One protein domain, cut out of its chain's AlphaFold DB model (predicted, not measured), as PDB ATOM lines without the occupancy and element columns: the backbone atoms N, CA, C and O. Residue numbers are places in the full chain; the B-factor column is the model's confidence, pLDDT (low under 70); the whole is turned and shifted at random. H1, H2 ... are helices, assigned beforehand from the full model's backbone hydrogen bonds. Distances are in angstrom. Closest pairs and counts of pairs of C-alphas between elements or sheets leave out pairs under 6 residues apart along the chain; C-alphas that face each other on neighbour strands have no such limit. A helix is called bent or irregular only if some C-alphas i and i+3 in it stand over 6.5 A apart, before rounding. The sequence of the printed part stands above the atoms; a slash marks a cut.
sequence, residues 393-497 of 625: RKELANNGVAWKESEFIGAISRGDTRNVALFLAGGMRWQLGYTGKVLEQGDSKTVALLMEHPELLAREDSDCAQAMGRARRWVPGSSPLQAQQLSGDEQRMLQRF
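AT A GLANCE: This is residues 393 to 497 of the 625 residues of the protein "HEPN_STY4199 domain-containing protein" of 'Massilia aquatica' Lu et al. 2020 (UniProt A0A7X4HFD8). Three helical hairpins, H2 with H3, H4 with H5 and H6 with H7, stand side by side along the longest axis, so that H3, H5 and H7 make one rough row and H2, H4 and H6 another, running opposite ways. H1 packs on H3 at one end, and at the other end the long link of residues 472 to 487 loops away from the helices. The printed part has 105 residues with seven named helices, H1 to H7 along the chain, and no named strand; its class is all helix. It is compact, with a radius of gyration of the C-alphas of 15.0 A, yet elongated, spanning 53 by 28 by 19 A.

IN THESE COORDINATES: H7, the longest helix, takes residues 488 to 497 and 14.2 A, from C-alpha 488 at (-26.417, 1.784, -9.322) to C-alpha 497 at (-14.402, 6.391, -15.293). H6 is residues 463 to 471, 12.3 A; H5 is 444 to 451, 10.2 A. H4, residues 432 to 440, 13.3 A, is irregular: C-alphas 434 and 437 are 7.2 A apart. H3 is residues 417 to 425, 11.8 A, and H2 405 to 413, 11.9 A. H1, residues 393 to 398, 8.8 A, begins with C-alpha 393 at (-22.016, 32.501, -16.017).

HOW THE PARTS SIT: H7 touches H6, its hairpin partner, at a shallow tilt of 18 degrees, opposite ways; their closest C-alphas, of Ala 471 and Glu 490, are 7.4 A apart. H7 touches H5 the same way at a shallow tilt of 7 degrees, closest at the C-alphas of Ser 444 and Asp 489, 6.6 A. H5 touches H3 the same way at a shallow tilt of 4 degrees, with Thr 417 and Thr 446 closest, 5.6 A between C-alphas. H4 touches H6, the C-alphas of Leu 432 and Asp 463 being closest at 6.1 A, and H2, with those of Ser 413 and Val 438 closest at 6.0 A. In the hairpin of H4 and H5 the tilt is a shallow 12 degrees; in that of H2 and H3 it is a steep 40 degrees. H1 touches H3 at a shallow tilt of 33 degrees, only just short of steep, with the C-alphas of Leu 396 and Leu 422 closest at 6.6 A. H1 and H7 are apart. Every O i to N i+4 pair is within hydrogen-bond range in H1, H2, H3, H5, H6 and H7; in H4 it is 2 of 5, beside 4 of 6 O i to N i+3 pairs.

THE WHOLE: The two C-alphas farthest apart, of Lys 394 and Pro 480, are 53.2 A apart. The printed part has no cut. The links H5 to H6, 11 residues, and H6 to H7, 16 residues, are long. The mean pLDDT of the printed part is 83.6; residues 397 to 402, 406, 410, 461 and 477 are under 70.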
ATOM      1  N   ARG A 393     -22.772  31.809 -17.072       81.75
ATOM      2  CA  ARG A 393     -22.016  32.501 -16.017       81.75
ATOM      3  C   ARG A 393     -22.745  33.745 -15.524       81.75
ATOM      4  O   ARG A 393     -22.716  34.049 -14.334       81.75
ATOM      5  N   LYS A 394     -23.430  34.453 -16.426       71.19
ATOM      6  CA  LYS A 394     -24.282  35.593 -16.058       71.19
ATOM      7  C   LYS A 394     -25.539  35.135 -15.331       71.19
ATOM      8  O   LYS A 394     -25.948  35.783 -14.377       71.19
ATOM      9  N   GLU A 395     -26.116  34.005 -15.736       72.00
ATOM     10  CA  GLU A 395     -27.273  33.428 -15.048       72.00
ATOM     11  C   GLU A 395     -26.920  32.946 -13.630       72.00
ATOM     12  O   GLU A 395     -27.703  33.152 -12.706       72.00
ATOM     13  N   LEU A 396     -25.714  32.405 -13.408       73.81
ATOM     14  CA  LEU A 396     -25.209  32.125 -12.054       73.81
ATOM     15  C   LEU A 396     -25.115  33.396 -11.201       73.81
ATOM     16  O   LEU A 396     -25.613  33.417 -10.075       73.81
ATOM     17  N   ALA A 397     -24.566  34.481 -11.754       64.00
ATOM     18  CA  ALA A 397     -24.495  35.762 -11.055       64.00
ATOM     19  C   ALA A 397     -25.893  36.329 -10.729       64.00
ATOM     20  O   ALA A 397     -26.105  36.850  -9.635       64.00
ATOM     21  N   ASN A 398     -26.873  36.155 -11.623       67.75
ATOM     22  CA  ASN A 398     -28.276  36.512 -11.371       67.75
ATOM     23  C   ASN A 398     -28.912  35.668 -10.251       67.75
ATOM     24  O   ASN A 398     -29.806  36.149  -9.545       67.75
ATOM     25  N   ASN A 399     -28.432  34.436 -10.057       69.19
ATOM     26  CA  ASN A 399     -28.800  33.569  -8.935       69.19
ATOM     27  C   ASN A 399     -28.035  33.903  -7.641       69.19
ATOM     28  O   ASN A 399     -28.272  33.260  -6.622       69.19
ATOM     29  N   GLY A 400     -27.144  34.902  -7.653       64.88
ATOM     30  CA  GLY A 400     -26.302  35.257  -6.508       64.88
ATOM     31  C   GLY A 400     -25.145  34.284  -6.270       64.88
ATOM     32  O   GLY A 400     -24.574  34.282  -5.183       64.88
ATOM     33  N   VAL A 401     -24.804  33.458  -7.263       65.94
ATOM     34  CA  VAL A 401     -23.751  32.441  -7.178       65.94
ATOM     35  C   VAL A 401     -22.547  32.883  -8.004       65.94
ATOM     36  O   VAL A 401     -22.664  33.199  -9.189       65.94
ATOM     37  N   ALA A 402     -21.370  32.921  -7.381       66.75
ATOM     38  CA  ALA A 402     -20.135  33.287  -8.065       66.75
ATOM     39  C   ALA A 402     -19.617  32.129  -8.938       66.75
ATOM     40  O   ALA A 402     -19.723  30.964  -8.565       66.75
ATOM     41  N   TRP A 403     -18.993  32.444 -10.081       81.38
ATOM     42  CA  TRP A 403     -18.300  31.455 -10.918       81.38
ATOM     43  C   TRP A 403     -16.988  30.996 -10.248       81.38
ATOM     44  O   TRP A 403     -15.909  31.471 -10.596       81.38
ATOM     45  N   LYS A 404     -17.086  30.114  -9.247       74.62
ATOM     46  CA  LYS A 404     -15.957  29.549  -8.491       74.62
ATOM     47  C   LYS A 404     -16.127  28.045  -8.292       74.62
ATOM     48  O   LYS A 404     -17.246  27.562  -8.147       74.62
ATOM     49  N   GLU A 405     -15.012  27.325  -8.219       70.56
ATOM     50  CA  GLU A 405     -15.001  25.875  -7.990       70.56
ATOM     51  C   GLU A 405     -15.597  25.500  -6.624       70.56
ATOM     52  O   GLU A 405     -16.370  24.554  -6.533       70.56
ATOM     53  N   SER A 406     -15.344  26.290  -5.576       60.91
ATOM     54  CA  SER A 406     -15.943  26.097  -4.248       60.91
ATOM     55  C   SER A 406     -17.475  26.208  -4.252       60.91
ATOM     56  O   SER A 406     -18.154  25.403  -3.612       60.91
ATOM     57  N   GLU A 407     -18.035  27.139  -5.029       70.75
ATOM     58  CA  GLU A 407     -19.486  27.280  -5.210       70.75
ATOM     59  C   GLU A 407     -20.080  26.131  -6.027       70.75
ATOM     60  O   GLU A 407     -21.181  25.664  -5.734       70.75
ATOM     61  N   PHE A 408     -19.334  25.618  -7.005       85.50
ATOM     62  CA  PHE A 408     -19.726  24.444  -7.778       85.50
ATOM     63  C   PHE A 408     -19.694  23.161  -6.944       85.50
ATOM     64  O   PHE A 408     -20.681  22.427  -6.926       85.50
ATOM     65  N   ILE A 409     -18.630  22.927  -6.168       78.00
ATOM     66  CA  ILE A 409     -18.544  21.821  -5.199       78.00
ATOM     67  C   ILE A 409     -19.675  21.938  -4.173       78.00
ATOM     68  O   ILE A 409     -20.300  20.934  -3.823       78.00
ATOM     69  N   GLY A 410     -19.971  23.155  -3.711       68.75
ATOM     70  CA  GLY A 410     -21.094  23.443  -2.826       68.75
ATOM     71  C   GLY A 410     -22.449  23.125  -3.463       68.75
ATOM     72  O   GLY A 410     -23.291  22.511  -2.812       68.75
ATOM     73  N   ALA A 411     -22.654  23.497  -4.728       78.19
ATOM     74  CA  ALA A 411     -23.870  23.204  -5.482       78.19
ATOM     75  C   ALA A 411     -24.052  21.695  -5.702       78.19
ATOM     76  O   ALA A 411     -25.137  21.181  -5.437       78.19
ATOM     77  N   ILE A 412     -22.983  20.976  -6.071       80.75
ATOM     78  CA  ILE A 412     -22.971  19.508  -6.150       80.75
ATOM     79  C   ILE A 412     -23.347  18.932  -4.782       80.75
ATOM     80  O   ILE A 412     -24.338  18.229  -4.662       80.75
ATOM     81  N   SER A 413     -22.634  19.318  -3.724       78.38
ATOM     82  CA  SER A 413     -22.818  18.817  -2.352       78.38
ATOM     83  C   SER A 413     -24.199  19.072  -1.737       78.38
ATOM     84  O   SER A 413     -24.509  18.485  -0.697       78.38
ATOM     85  N   ARG A 414     -24.981  19.998  -2.303       81.94
ATOM     86  CA  ARG A 414     -26.350  20.340  -1.882       81.94
ATOM     87  C   ARG A 414     -27.422  19.806  -2.840       81.94
ATOM     88  O   ARG A 414     -28.599  20.031  -2.579       81.94
ATOM     89  N   GLY A 415     -27.036  19.154  -3.936       81.44
ATOM     90  CA  GLY A 415     -27.962  18.678  -4.964       81.44
ATOM     91  C   GLY A 415     -28.623  19.790  -5.788       81.44
ATOM     92  O   GLY A 415     -29.724  19.623  -6.318       81.44
ATOM     93  N   ASP A 416     -27.985  20.962  -5.892       86.88
ATOM     94  CA  ASP A 416     -28.503  22.118  -6.633       86.88
ATOM     95  C   ASP A 416     -28.272  21.953  -8.141       86.88
ATOM     96  O   ASP A 416     -27.441  22.617  -8.765       86.88
ATOM     97  N   THR A 417     -29.027  21.028  -8.734       89.25
ATOM     98  CA  THR A 417     -28.941  20.659 -10.156       89.25
ATOM     99  C   THR A 417     -29.053  21.850 -11.109       89.25
ATOM    100  O   THR A 417     -28.423  21.840 -12.164       89.25
ATOM    101  N   ARG A 418     -29.795  22.907 -10.741       86.38
ATOM    102  CA  ARG A 418     -29.924  24.120 -11.562       86.38
ATOM    103  C   ARG A 418     -28.589  24.846 -11.670       86.38
ATOM    104  O   ARG A 418     -28.161  25.160 -12.778       86.38
ATOM    105  N   ASN A 419     -27.934  25.115 -10.544       87.12
ATOM    106  CA  ASN A 419     -26.643  25.792 -10.571       87.12
ATOM    107  C   ASN A 419     -25.533  24.862 -11.077       87.12
ATOM    108  O   ASN A 419     -24.701  25.315 -11.856       87.12
ATOM    109  N   VAL A 420     -25.567  23.562 -10.756       88.44
ATOM    110  CA  VAL A 420     -24.644  22.557 -11.326       88.44
ATOM    111  C   VAL A 420     -24.713  22.552 -12.856       88.44
ATOM    112  O   VAL A 420     -23.673  22.590 -13.508       88.44
ATOM    113  N   ALA A 421     -25.912  22.590 -13.449       90.31
ATOM    114  CA  ALA A 421     -26.073  22.632 -14.902       90.31
ATOM    115  C   ALA A 421     -25.497  23.920 -15.508       90.31
ATOM    116  O   ALA A 421     -24.856  23.872 -16.553       90.31
ATOM    117  N   LEU A 422     -25.678  25.068 -14.846       84.19
ATOM    118  CA  LEU A 422     -25.094  26.336 -15.296       84.19
ATOM    119  C   LEU A 422     -23.562  26.335 -15.184       84.19
ATOM    120  O   LEU A 422     -22.883  26.861 -16.067       84.19
ATOM    121  N   PHE A 423     -23.013  25.708 -14.141       91.56
ATOM    122  CA  PHE A 423     -21.575  25.499 -13.995       91.56
ATOM    123  C   PHE A 423     -21.010  24.614 -15.109       91.56
ATOM    124  O   PHE A 423     -20.030  24.982 -15.750       91.56
ATOM    125  N   LEU A 424     -21.653  23.493 -15.420       92.50
ATOM    126  CA  LEU A 424     -21.211  22.617 -16.509       92.50
ATOM    127  C   LEU A 424     -21.371  23.295 -17.879       92.50
ATOM    128  O   LEU A 424     -20.429  23.325 -18.665       92.50
ATOM    129  N   ALA A 425     -22.505  23.954 -18.135       88.44
ATOM    130  CA  ALA A 425     -22.751  24.687 -19.379       88.44
ATOM    131  C   ALA A 425     -21.772  25.856 -19.590       88.44
ATOM    132  O   ALA A 425     -21.427  26.183 -20.725       88.44
ATOM    133  N   GLY A 426     -21.297  26.484 -18.511       84.12
ATOM    134  CA  GLY A 426     -20.248  27.505 -18.567       84.12
ATOM    135  C   GLY A 426     -18.823  26.944 -18.721       84.12
ATOM    136  O   GLY A 426     -17.870  27.732 -18.753       84.12
ATOM    137  N   GLY A 427     -18.668  25.615 -18.768       89.25
ATOM    138  CA  GLY A 427     -17.405  24.898 -18.952       89.25
ATOM    139  C   GLY A 427     -16.610  24.620 -17.672       89.25
ATOM    140  O   GLY A 427     -15.393  24.451 -17.756       89.25
ATOM    141  N   MET A 428     -17.235  24.623 -16.488       90.81
ATOM    142  CA  MET A 428     -16.532  24.289 -15.245       90.81
ATOM    143  C   MET A 428     -16.187  22.802 -15.216       90.81
ATOM    144  O   MET A 428     -17.045  21.949 -15.443       90.81
ATOM    145  N   ARG A 429     -14.920  22.492 -14.931       93.00
ATOM    146  CA  ARG A 429     -14.455  21.110 -14.815       93.00
ATOM    147  C   ARG A 429     -14.874  20.517 -13.477       93.00
ATOM    148  O   ARG A 429     -14.973  21.233 -12.486       93.00
ATOM    149  N   TRP A 430     -15.105  19.211 -13.451       90.94
ATOM    150  CA  TRP A 430     -15.452  18.469 -12.239       90.94
ATOM    151  C   TRP A 430     -14.462  17.329 -12.002       90.94
ATOM    152  O   TRP A 430     -13.795  16.896 -12.935       90.94
ATOM    153  N   GLN A 431     -14.368  16.842 -10.767       88.38
ATOM    154  CA  GLN A 431     -13.518  15.710 -10.383       88.38
ATOM    155  C   GLN A 431     -14.371  14.593  -9.778       88.38
ATOM    156  O   GLN A 431     -15.397  14.863  -9.145       88.38
ATOM    157  N   LEU A 432     -13.920  13.336  -9.885       86.06
ATOM    158  CA  LEU A 432     -14.588  12.201  -9.222       86.06
ATOM    159  C   LEU A 432     -14.677  12.406  -7.701       86.06
ATOM    160  O   LEU A 432     -15.630  11.968  -7.067       86.06
ATOM    161  N   GLY A 433     -13.728  13.134  -7.106       80.81
ATOM    162  CA  GLY A 433     -13.759  13.484  -5.688       80.81
ATOM    163  C   GLY A 433     -14.990  14.296  -5.257       80.81
ATOM    164  O   GLY A 433     -15.360  14.230  -4.083       80.81
ATOM    165  N   TYR A 434     -15.656  15.018  -6.162       84.81
ATOM    166  CA  TYR A 434     -16.805  15.872  -5.821       84.81
ATOM    167  C   TYR A 434     -18.102  15.078  -5.651       84.81
ATOM    168  O   TYR A 434     -19.041  15.553  -5.017       84.81
ATOM    169  N   THR A 435     -18.153  13.852  -6.173       83.75
ATOM    170  CA  THR A 435     -19.376  13.043  -6.192       83.75
ATOM    171  C   THR A 435     -19.594  12.262  -4.899       83.75
ATOM    172  O   THR A 435     -20.697  11.785  -4.663       83.75
ATOM    173  N   GLY A 436     -18.583  12.164  -4.024       79.44
ATOM    174  CA  GLY A 436     -18.647  11.330  -2.816       79.44
ATOM    175  C   GLY A 436     -19.873  11.615  -1.946       79.44
ATOM    176  O   GLY A 436     -20.637  10.705  -1.641       79.44
ATOM    177  N   LYS A 437     -20.119  12.890  -1.632       77.00
ATOM    178  CA  LYS A 437     -21.241  13.289  -0.772       77.00
ATOM    179  C   LYS A 437     -22.608  13.037  -1.421       77.00
ATOM    180  O   LYS A 437     -23.523  12.579  -0.747       77.00
ATOM    181  N   VAL A 438     -22.754  13.302  -2.721       83.81
ATOM    182  CA  VAL A 438     -24.032  13.090  -3.430       83.81
ATOM    183  C   VAL A 438     -24.331  11.614  -3.675       83.81
ATOM    184  O   VAL A 438     -25.493  11.222  -3.634       83.81
ATOM    185  N   LEU A 439     -23.301  10.784  -3.857       84.62
ATOM    186  CA  LEU A 439     -23.442   9.328  -3.936       84.62
ATOM    187  C   LEU A 439     -23.854   8.737  -2.580       84.62
ATOM    188  O   LEU A 439     -24.736   7.885  -2.531       84.62
ATOM    189  N   GLU A 440     -23.282   9.226  -1.474       78.94
ATOM    190  CA  GLU A 440     -23.683   8.830  -0.115       78.94
ATOM    191  C   GLU A 440     -25.132   9.215   0.208       78.94
ATOM    192  O   GLU A 440     -25.842   8.454   0.862       78.94
ATOM    193  N   GLN A 441     -25.578  10.377  -0.275       80.38
ATOM    194  CA  GLN A 441     -26.943  10.881  -0.098       80.38
ATOM    195  C   GLN A 441     -27.957  10.278  -1.083       80.38
ATOM    196  O   GLN A 441     -29.158  10.498  -0.922       80.38
ATOM    197  N   GLY A 442     -27.503   9.531  -2.093       83.19
ATOM    198  CA  GLY A 442     -28.366   8.950  -3.123       83.19
ATOM    199  C   GLY A 442     -28.979   9.974  -4.087       83.19
ATOM    200  O   GLY A 442     -30.053   9.726  -4.633       83.19
ATOM    201  N   ASP A 443     -28.334  11.125  -4.310       84.75
ATOM    202  CA  ASP A 443     -28.802  12.126  -5.276       84.75
ATOM    203  C   ASP A 443     -28.412  11.746  -6.716       84.75
ATOM    204  O   ASP A 443     -27.465  12.266  -7.316       84.75
ATOM    205  N   SER A 444     -29.200  10.838  -7.295       86.12
ATOM    206  CA  SER A 444     -29.014  10.354  -8.665       86.12
ATOM    207  C   SER A 444     -29.103  11.449  -9.729       86.12
ATOM    208  O   SER A 444     -28.536  11.289 -10.807       86.12
ATOM    209  N   LYS A 445     -29.806  12.564  -9.474       88.00
ATOM    210  CA  LYS A 445     -30.003  13.615 -10.489       88.00
ATOM    211  C   LYS A 445     -28.728  14.417 -10.696       88.00
ATOM    212  O   LYS A 445     -28.321  14.639 -11.834       88.00
ATOM    213  N   THR A 446     -28.083  14.816  -9.603       89.00
ATOM    214  CA  THR A 446     -26.805  15.533  -9.659       89.00
ATOM    215  C   THR A 446     -25.699  14.638 -10.213       89.00
ATOM    216  O   THR A 446     -24.893  15.086 -11.028       89.00
ATOM    217  N   VAL A 447     -25.694  13.352  -9.847       89.69
ATOM    218  CA  VAL A 447     -24.746  12.375 -10.400       89.69
ATOM    219  C   VAL A 447     -24.946  12.182 -11.903       89.69
ATOM    220  O   VAL A 447     -23.971  12.257 -12.651       89.69
ATOM    221  N   ALA A 448     -26.185  11.985 -12.362       90.56
ATOM    222  CA  ALA A 448     -26.491  11.848 -13.786       90.56
ATOM    223  C   ALA A 448     -26.027  13.073 -14.586       90.56
ATOM    224  O   ALA A 448     -25.355  12.919 -15.601       90.56
ATOM    225  N   LEU A 449     -26.286  14.275 -14.068       90.81
ATOM    226  CA  LEU A 449     -25.877  15.531 -14.693       90.81
ATOM    227  C   LEU A 449     -24.348  15.649 -14.841       90.81
ATOM    228  O   LEU A 449     -23.861  16.063 -15.887       90.81
ATOM    229  N   LEU A 450     -23.564  15.231 -13.842       92.56
ATOM    230  CA  LEU A 450     -22.099  15.186 -13.962       92.56
ATOM    231  C   LEU A 450     -21.642  14.122 -14.975       92.56
ATOM    232  O   LEU A 450     -20.736  14.354 -15.775       92.56
ATOM    233  N   MET A 451     -22.298  12.960 -14.980       90.19
ATOM    234  CA  MET A 451     -22.012  11.871 -15.917       90.19
ATOM    235  C   MET A 451     -22.355  12.207 -17.377       90.19
ATOM    236  O   MET A 451     -21.800  11.581 -18.284       90.19
ATOM    237  N   GLU A 452     -23.262  13.151 -17.624       92.12
ATOM    238  CA  GLU A 452     -23.588  13.659 -18.963       92.12
ATOM    239  C   GLU A 452     -22.472  14.526 -19.557       92.12
ATOM    240  O   GLU A 452     -22.394  14.638 -20.778       92.12
ATOM    241  N   HIS A 453     -21.560  15.032 -18.718       92.00
ATOM    242  CA  HIS A 453     -20.455  15.913 -19.104       92.00
ATOM    243  C   HIS A 453     -19.061  15.294 -18.858       92.00
ATOM    244  O   HIS A 453     -18.232  15.877 -18.146       92.00
ATOM    245  N   PRO A 454     -18.744  14.100 -19.404       91.06
ATOM    246  CA  PRO A 454     -17.446  13.446 -19.204       91.06
ATOM    247  C   PRO A 454     -16.263  14.248 -19.771       91.06
ATOM    248  O   PRO A 454     -15.140  14.093 -19.303       91.06
ATOM    249  N   GLU A 455     -16.492  15.104 -20.765       91.25
ATOM    250  CA  GLU A 455     -15.490  15.987 -21.365       91.25
ATOM    251  C   GLU A 455     -14.966  17.044 -20.385       91.25
ATOM    252  O   GLU A 455     -13.842  17.524 -20.531       91.25
ATOM    253  N   LEU A 456     -15.761  17.373 -19.364       91.69
ATOM    254  CA  LEU A 456     -15.399  18.308 -18.303       91.69
ATOM    255  C   LEU A 456     -14.733  17.616 -17.107       91.69
ATOM    256  O   LEU A 456     -14.293  18.301 -16.184       91.69
ATOM    257  N   LEU A 457     -14.592  16.287 -17.121       91.88
ATOM    258  CA  LEU A 457     -13.904  15.564 -16.058       91.88
ATOM    259  C   LEU A 457     -12.404  15.922 -16.050       91.88
ATOM    260  O   LEU A 457     -11.644  15.627 -16.977       91.88
ATOM    261  N   ALA A 458     -11.960  16.573 -14.980       85.69
ATOM    262  CA  ALA A 458     -10.562  16.696 -14.603       85.69
ATOM    263  C   ALA A 458     -10.167  15.443 -13.826       85.69
ATOM    264  O   ALA A 458     -10.518  15.295 -12.663       85.69
ATOM    265  N   ARG A 459      -9.492  14.516 -14.512       79.50
ATOM    266  CA  ARG A 459      -9.058  13.251 -13.925       79.50
ATOM    267  C   ARG A 459      -7.580  13.289 -13.565       79.50
ATOM    268  O   ARG A 459      -6.746  13.481 -14.448       79.50
ATOM    269  N   GLU A 460      -7.285  12.973 -12.314       77.56
ATOM    270  CA  GLU A 460      -5.954  12.643 -11.815       77.56
ATOM    271  C   GLU A 460      -5.790  11.126 -11.640       77.56
ATOM    272  O   GLU A 460      -6.761  10.376 -11.496       77.56
ATOM    273  N   ASP A 461      -4.545  10.641 -11.630       69.19
ATOM    274  CA  ASP A 461      -4.263   9.209 -11.463       69.19
ATOM    275  C   ASP A 461      -4.717   8.667 -10.095       69.19
ATOM    276  O   ASP A 461      -5.011   7.478  -9.965       69.19
ATOM    277  N   SER A 462      -4.832   9.530  -9.080       74.00
ATOM    278  CA  SER A 462      -5.262   9.141  -7.732       74.00
ATOM    279  C   SER A 462      -6.787   9.075  -7.548       74.00
ATOM    280  O   SER A 462      -7.260   8.436  -6.605       74.00
ATOM    281  N   ASP A 463      -7.570   9.664  -8.458       80.88
ATOM    282  CA  ASP A 463      -9.017   9.860  -8.285       80.88
ATOM    283  C   ASP A 463      -9.790   8.548  -8.175       80.88
ATOM    284  O   ASP A 463     -10.673   8.394  -7.329       80.88
ATOM    285  N   CYS A 464      -9.435   7.565  -9.001       89.81
ATOM    286  CA  CYS A 464     -10.095   6.266  -8.991       89.81
ATOM    287  C   CYS A 464      -9.763   5.459  -7.733       89.81
ATOM    288  O   CYS A 464     -10.645   4.803  -7.182       89.81
ATOM    289  N   ALA A 465      -8.535   5.556  -7.215       87.25
ATOM    290  CA  ALA A 465      -8.178   4.942  -5.936       87.25
ATOM    291  C   ALA A 465      -8.986   5.549  -4.776       87.25
ATOM    292  O   ALA A 465      -9.465   4.817  -3.906       87.25
ATOM    293  N   GLN A 466      -9.194   6.869  -4.788       83.44
ATOM    294  CA  GLN A 466     -10.020   7.559  -3.796       83.44
ATOM    295  C   GLN A 466     -11.504   7.186  -3.916       83.44
ATOM    296  O   GLN A 466     -12.131   6.871  -2.904       83.44
ATOM    297  N   ALA A 467     -12.058   7.159  -5.132       88.38
ATOM    298  CA  ALA A 467     -13.446   6.764  -5.382       88.38
ATOM    299  C   ALA A 467     -13.714   5.317  -4.930       88.38
ATOM    300  O   ALA A 467     -14.662   5.064  -4.191       88.38
ATOM    301  N   MET A 468     -12.825   4.380  -5.280       91.75
ATOM    302  CA  MET A 468     -12.874   2.998  -4.791       91.75
ATOM    303  C   MET A 468     -12.708   2.919  -3.265       91.75
ATOM    304  O   MET A 468     -13.343   2.102  -2.610       91.75
ATOM    305  N   GLY A 469     -11.878   3.781  -2.671       87.25
ATOM    306  CA  GLY A 469     -11.763   3.949  -1.221       87.25
ATOM    307  C   GLY A 469     -13.091   4.282  -0.547       87.25
ATOM    308  O   GLY A 469     -13.469   3.606   0.401       87.25
ATOM    309  N   ARG A 470     -13.815   5.275  -1.066       84.12
ATOM    310  CA  ARG A 470     -15.108   5.717  -0.514       84.12
ATOM    311  C   ARG A 470     -16.238   4.724  -0.763       84.12
ATOM    312  O   ARG A 470     -17.134   4.604   0.060       84.12
ATOM    313  N   ALA A 471     -16.174   3.986  -1.867       88.31
ATOM    314  CA  ALA A 471     -17.123   2.923  -2.179       88.31
ATOM    315  C   ALA A 471     -16.999   1.710  -1.229       88.31
ATOM    316  O   ALA A 471     -17.942   0.931  -1.094       88.31
ATOM    317  N   ARG A 472     -15.858   1.547  -0.536       88.06
ATOM    318  CA  ARG A 472     -15.663   0.516   0.498       88.06
ATOM    319  C   ARG A 472     -16.353   0.926   1.794       88.06
ATOM    320  O   ARG A 472     -15.761   1.577   2.649       88.06
ATOM    321  N   ARG A 473     -17.609   0.514   1.943       85.31
ATOM    322  CA  ARG A 473     -18.422   0.781   3.134       85.31
ATOM    323  C   ARG A 473     -18.988  -0.507   3.713       85.31
ATOM    324  O   ARG A 473     -19.141  -1.511   3.012       85.31
ATOM    325  N   TRP A 474     -19.310  -0.463   4.998       82.62
ATOM    326  CA  TRP A 474     -20.044  -1.515   5.694       82.62
ATOM    327  C   TRP A 474     -21.388  -0.979   6.188       82.62
ATOM    328  O   TRP A 474     -21.580   0.231   6.301       82.62
ATOM    329  N   VAL A 475     -22.316  -1.880   6.493       84.75
ATOM    330  CA  VAL A 475     -23.631  -1.536   7.041       84.75
ATOM    331  C   VAL A 475     -23.485  -1.151   8.522       84.75
ATOM    332  O   VAL A 475     -23.075  -1.986   9.334       84.75
ATOM    333  N   PRO A 476     -23.805   0.092   8.931       74.12
ATOM    334  CA  PRO A 476     -23.722   0.485  10.334       74.12
ATOM    335  C   PRO A 476     -24.657  -0.356  11.212       74.12
ATOM    336  O   PRO A 476     -25.810  -0.590  10.858       74.12
ATOM    337  N   GLY A 477     -24.165  -0.805  12.370       69.81
ATOM    338  CA  GLY A 477     -24.959  -1.579  13.331       69.81
ATOM    339  C   GLY A 477     -25.207  -3.046  12.955       69.81
ATOM    340  O   GLY A 477     -25.857  -3.751  13.721       69.81
ATOM    341  N   SER A 478     -24.684  -3.538  11.825       73.31
ATOM    342  CA  SER A 478     -24.764  -4.965  11.496       73.31
ATOM    343  C   SER A 478     -23.763  -5.776  12.324       73.31
ATOM    344  O   SER A 478     -22.575  -5.447  12.343       73.31
ATOM    345  N   SER A 479     -24.227  -6.860  12.949       70.06
ATOM    346  CA  SER A 479     -23.380  -7.905  13.528       70.06
ATOM    347  C   SER A 479     -23.817  -9.266  12.968       70.06
ATOM    348  O   SER A 479     -24.973  -9.645  13.178       70.06
ATOM    349  N   PRO A 480     -22.956  -9.989  12.225       77.31
ATOM    350  CA  PRO A 480     -21.600  -9.597  11.821       77.31
ATOM    351  C   PRO A 480     -21.603  -8.381  10.873       77.31
ATOM    352  O   PRO A 480     -22.627  -8.082  10.259       77.31
ATOM    353  N   LEU A 481     -20.465  -7.678  10.753       82.75
ATOM    354  CA  LEU A 481     -20.291  -6.604   9.761       82.75
ATOM    355  C   LEU A 481     -20.657  -7.111   8.362       82.75
ATOM    356  O   LEU A 481     -20.279  -8.221   7.988       82.75
ATOM    357  N   GLN A 482     -21.380  -6.300   7.594       85.06
ATOM    358  CA  GLN A 482     -21.777  -6.621   6.224       85.06
ATOM    359  C   GLN A 482     -21.258  -5.562   5.264       85.06
ATOM    360  O   GLN A 482     -21.277  -4.375   5.581       85.06
ATOM    361  N   ALA A 483     -20.832  -5.981   4.072       88.31
ATOM    362  CA  ALA A 483     -20.463  -5.049   3.014       88.31
ATOM    363  C   ALA A 483     -21.706  -4.284   2.552       88.31
ATOM    364  O   ALA A 483     -22.719  -4.898   2.211       88.31
ATOM    365  N   GLN A 484     -21.621  -2.958   2.505       89.88
ATOM    366  CA  GLN A 484     -22.667  -2.167   1.876       89.88
ATOM    367  C   GLN A 484     -22.652  -2.440   0.367       89.88
ATOM    368  O   GLN A 484     -21.591  -2.538  -0.252       89.88
ATOM    369  N   GLN A 485     -23.835  -2.600  -0.224       91.50
ATOM    370  CA  GLN A 485     -23.956  -2.816  -1.660       91.50
ATOM    371  C   GLN A 485     -23.708  -1.506  -2.412       91.50
ATOM    372  O   GLN A 485     -24.212  -0.459  -1.998       91.50
ATOM    373  N   LEU A 486     -22.955  -1.563  -3.516       91.00
ATOM    374  CA  LEU A 486     -22.787  -0.398  -4.388       91.00
ATOM    375  C   LEU A 486     -24.145   0.019  -4.958       91.00
ATOM    376  O   LEU A 486     -24.886  -0.808  -5.494       91.00
ATOM    377  N   SER A 487     -24.456   1.308  -4.875       90.19
ATOM    378  CA  SER A 487     -25.599   1.869  -5.587       90.19
ATOM    379  C   SER A 487     -25.392   1.769  -7.102       90.19
ATOM    380  O   SER A 487     -24.267   1.693  -7.605       90.19
ATOM    381  N   GLY A 488     -26.492   1.811  -7.859       91.44
ATOM    382  CA  GLY A 488     -26.417   1.784  -9.322       91.44
ATOM    383  C   GLY A 488     -25.612   2.953  -9.905       91.44
ATOM    384  O   GLY A 488     -24.947   2.784 -10.925       91.44
ATOM    385  N   ASP A 489     -25.639   4.120  -9.255       90.44
ATOM    386  CA  ASP A 489     -24.849   5.291  -9.647       90.44
ATOM    387  C   ASP A 489     -23.354   5.106  -9.368       90.44
ATOM    388  O   ASP A 489     -22.536   5.374 -10.248       90.44
ATOM    389  N   GLU A 490     -22.987   4.572  -8.198       90.88
ATOM    390  CA  GLU A 490     -21.591   4.236  -7.879       90.88
ATOM    391  C   GLU A 490     -21.027   3.210  -8.864       90.88
ATOM    392  O   GLU A 490     -19.928   3.396  -9.389       90.88
ATOM    393  N   GLN A 491     -21.795   2.157  -9.166       93.75
ATOM    394  CA  GLN A 491     -21.374   1.131 -10.115       93.75
ATOM    395  C   GLN A 491     -21.131   1.728 -11.503       93.75
ATOM    396  O   GLN A 491     -20.066   1.510 -12.079       93.75
ATOM    397  N   ARG A 492     -22.076   2.519 -12.029       92.06
ATOM    398  CA  ARG A 492     -21.919   3.158 -13.344       92.06
ATOM    399  C   ARG A 492     -20.764   4.156 -13.375       92.06
ATOM    400  O   ARG A 492     -20.095   4.271 -14.399       92.06
ATOM    401  N   MET A 493     -20.525   4.882 -12.285       91.69
ATOM    402  CA  MET A 493     -19.427   5.841 -12.205       91.69
ATOM    403  C   MET A 493     -18.067   5.137 -12.235       91.69
ATOM    404  O   MET A 493     -17.204   5.515 -13.028       91.69
ATOM    405  N   LEU A 494     -17.898   4.080 -11.434       93.88
ATOM    406  CA  LEU A 494     -16.686   3.259 -11.438       93.88
ATOM    407  C   LEU A 494     -16.469   2.592 -12.802       93.88
ATOM    408  O   LEU A 494     -15.370   2.677 -13.341       93.88
ATOM    409  N   GLN A 495     -17.520   2.021 -13.392       94.19
ATOM    410  CA  GLN A 495     -17.466   1.381 -14.708       94.19
ATOM    411  C   GLN A 495     -17.075   2.361 -15.822       94.19
ATOM    412  O   GLN A 495     -16.315   2.041 -16.731       94.19
ATOM    413  N   ARG A 496     -17.606   3.587 -15.779       92.00
ATOM    414  CA  ARG A 496     -17.378   4.568 -16.843       92.00
ATOM    415  C   ARG A 496     -16.021   5.250 -16.731       92.00
ATOM    416  O   ARG A 496     -15.415   5.564 -17.754       92.00
ATOM    417  N   PHE A 497     -15.558   5.521 -15.511       92.12
ATOM    418  CA  PHE A 497     -14.402   6.391 -15.293       92.12
ATOM    419  C   PHE A 497     -13.194   5.700 -14.664       92.12
ATOM    420  O   PHE A 497     -12.109   6.267 -14.741       92.12
TER     421      PHE A 497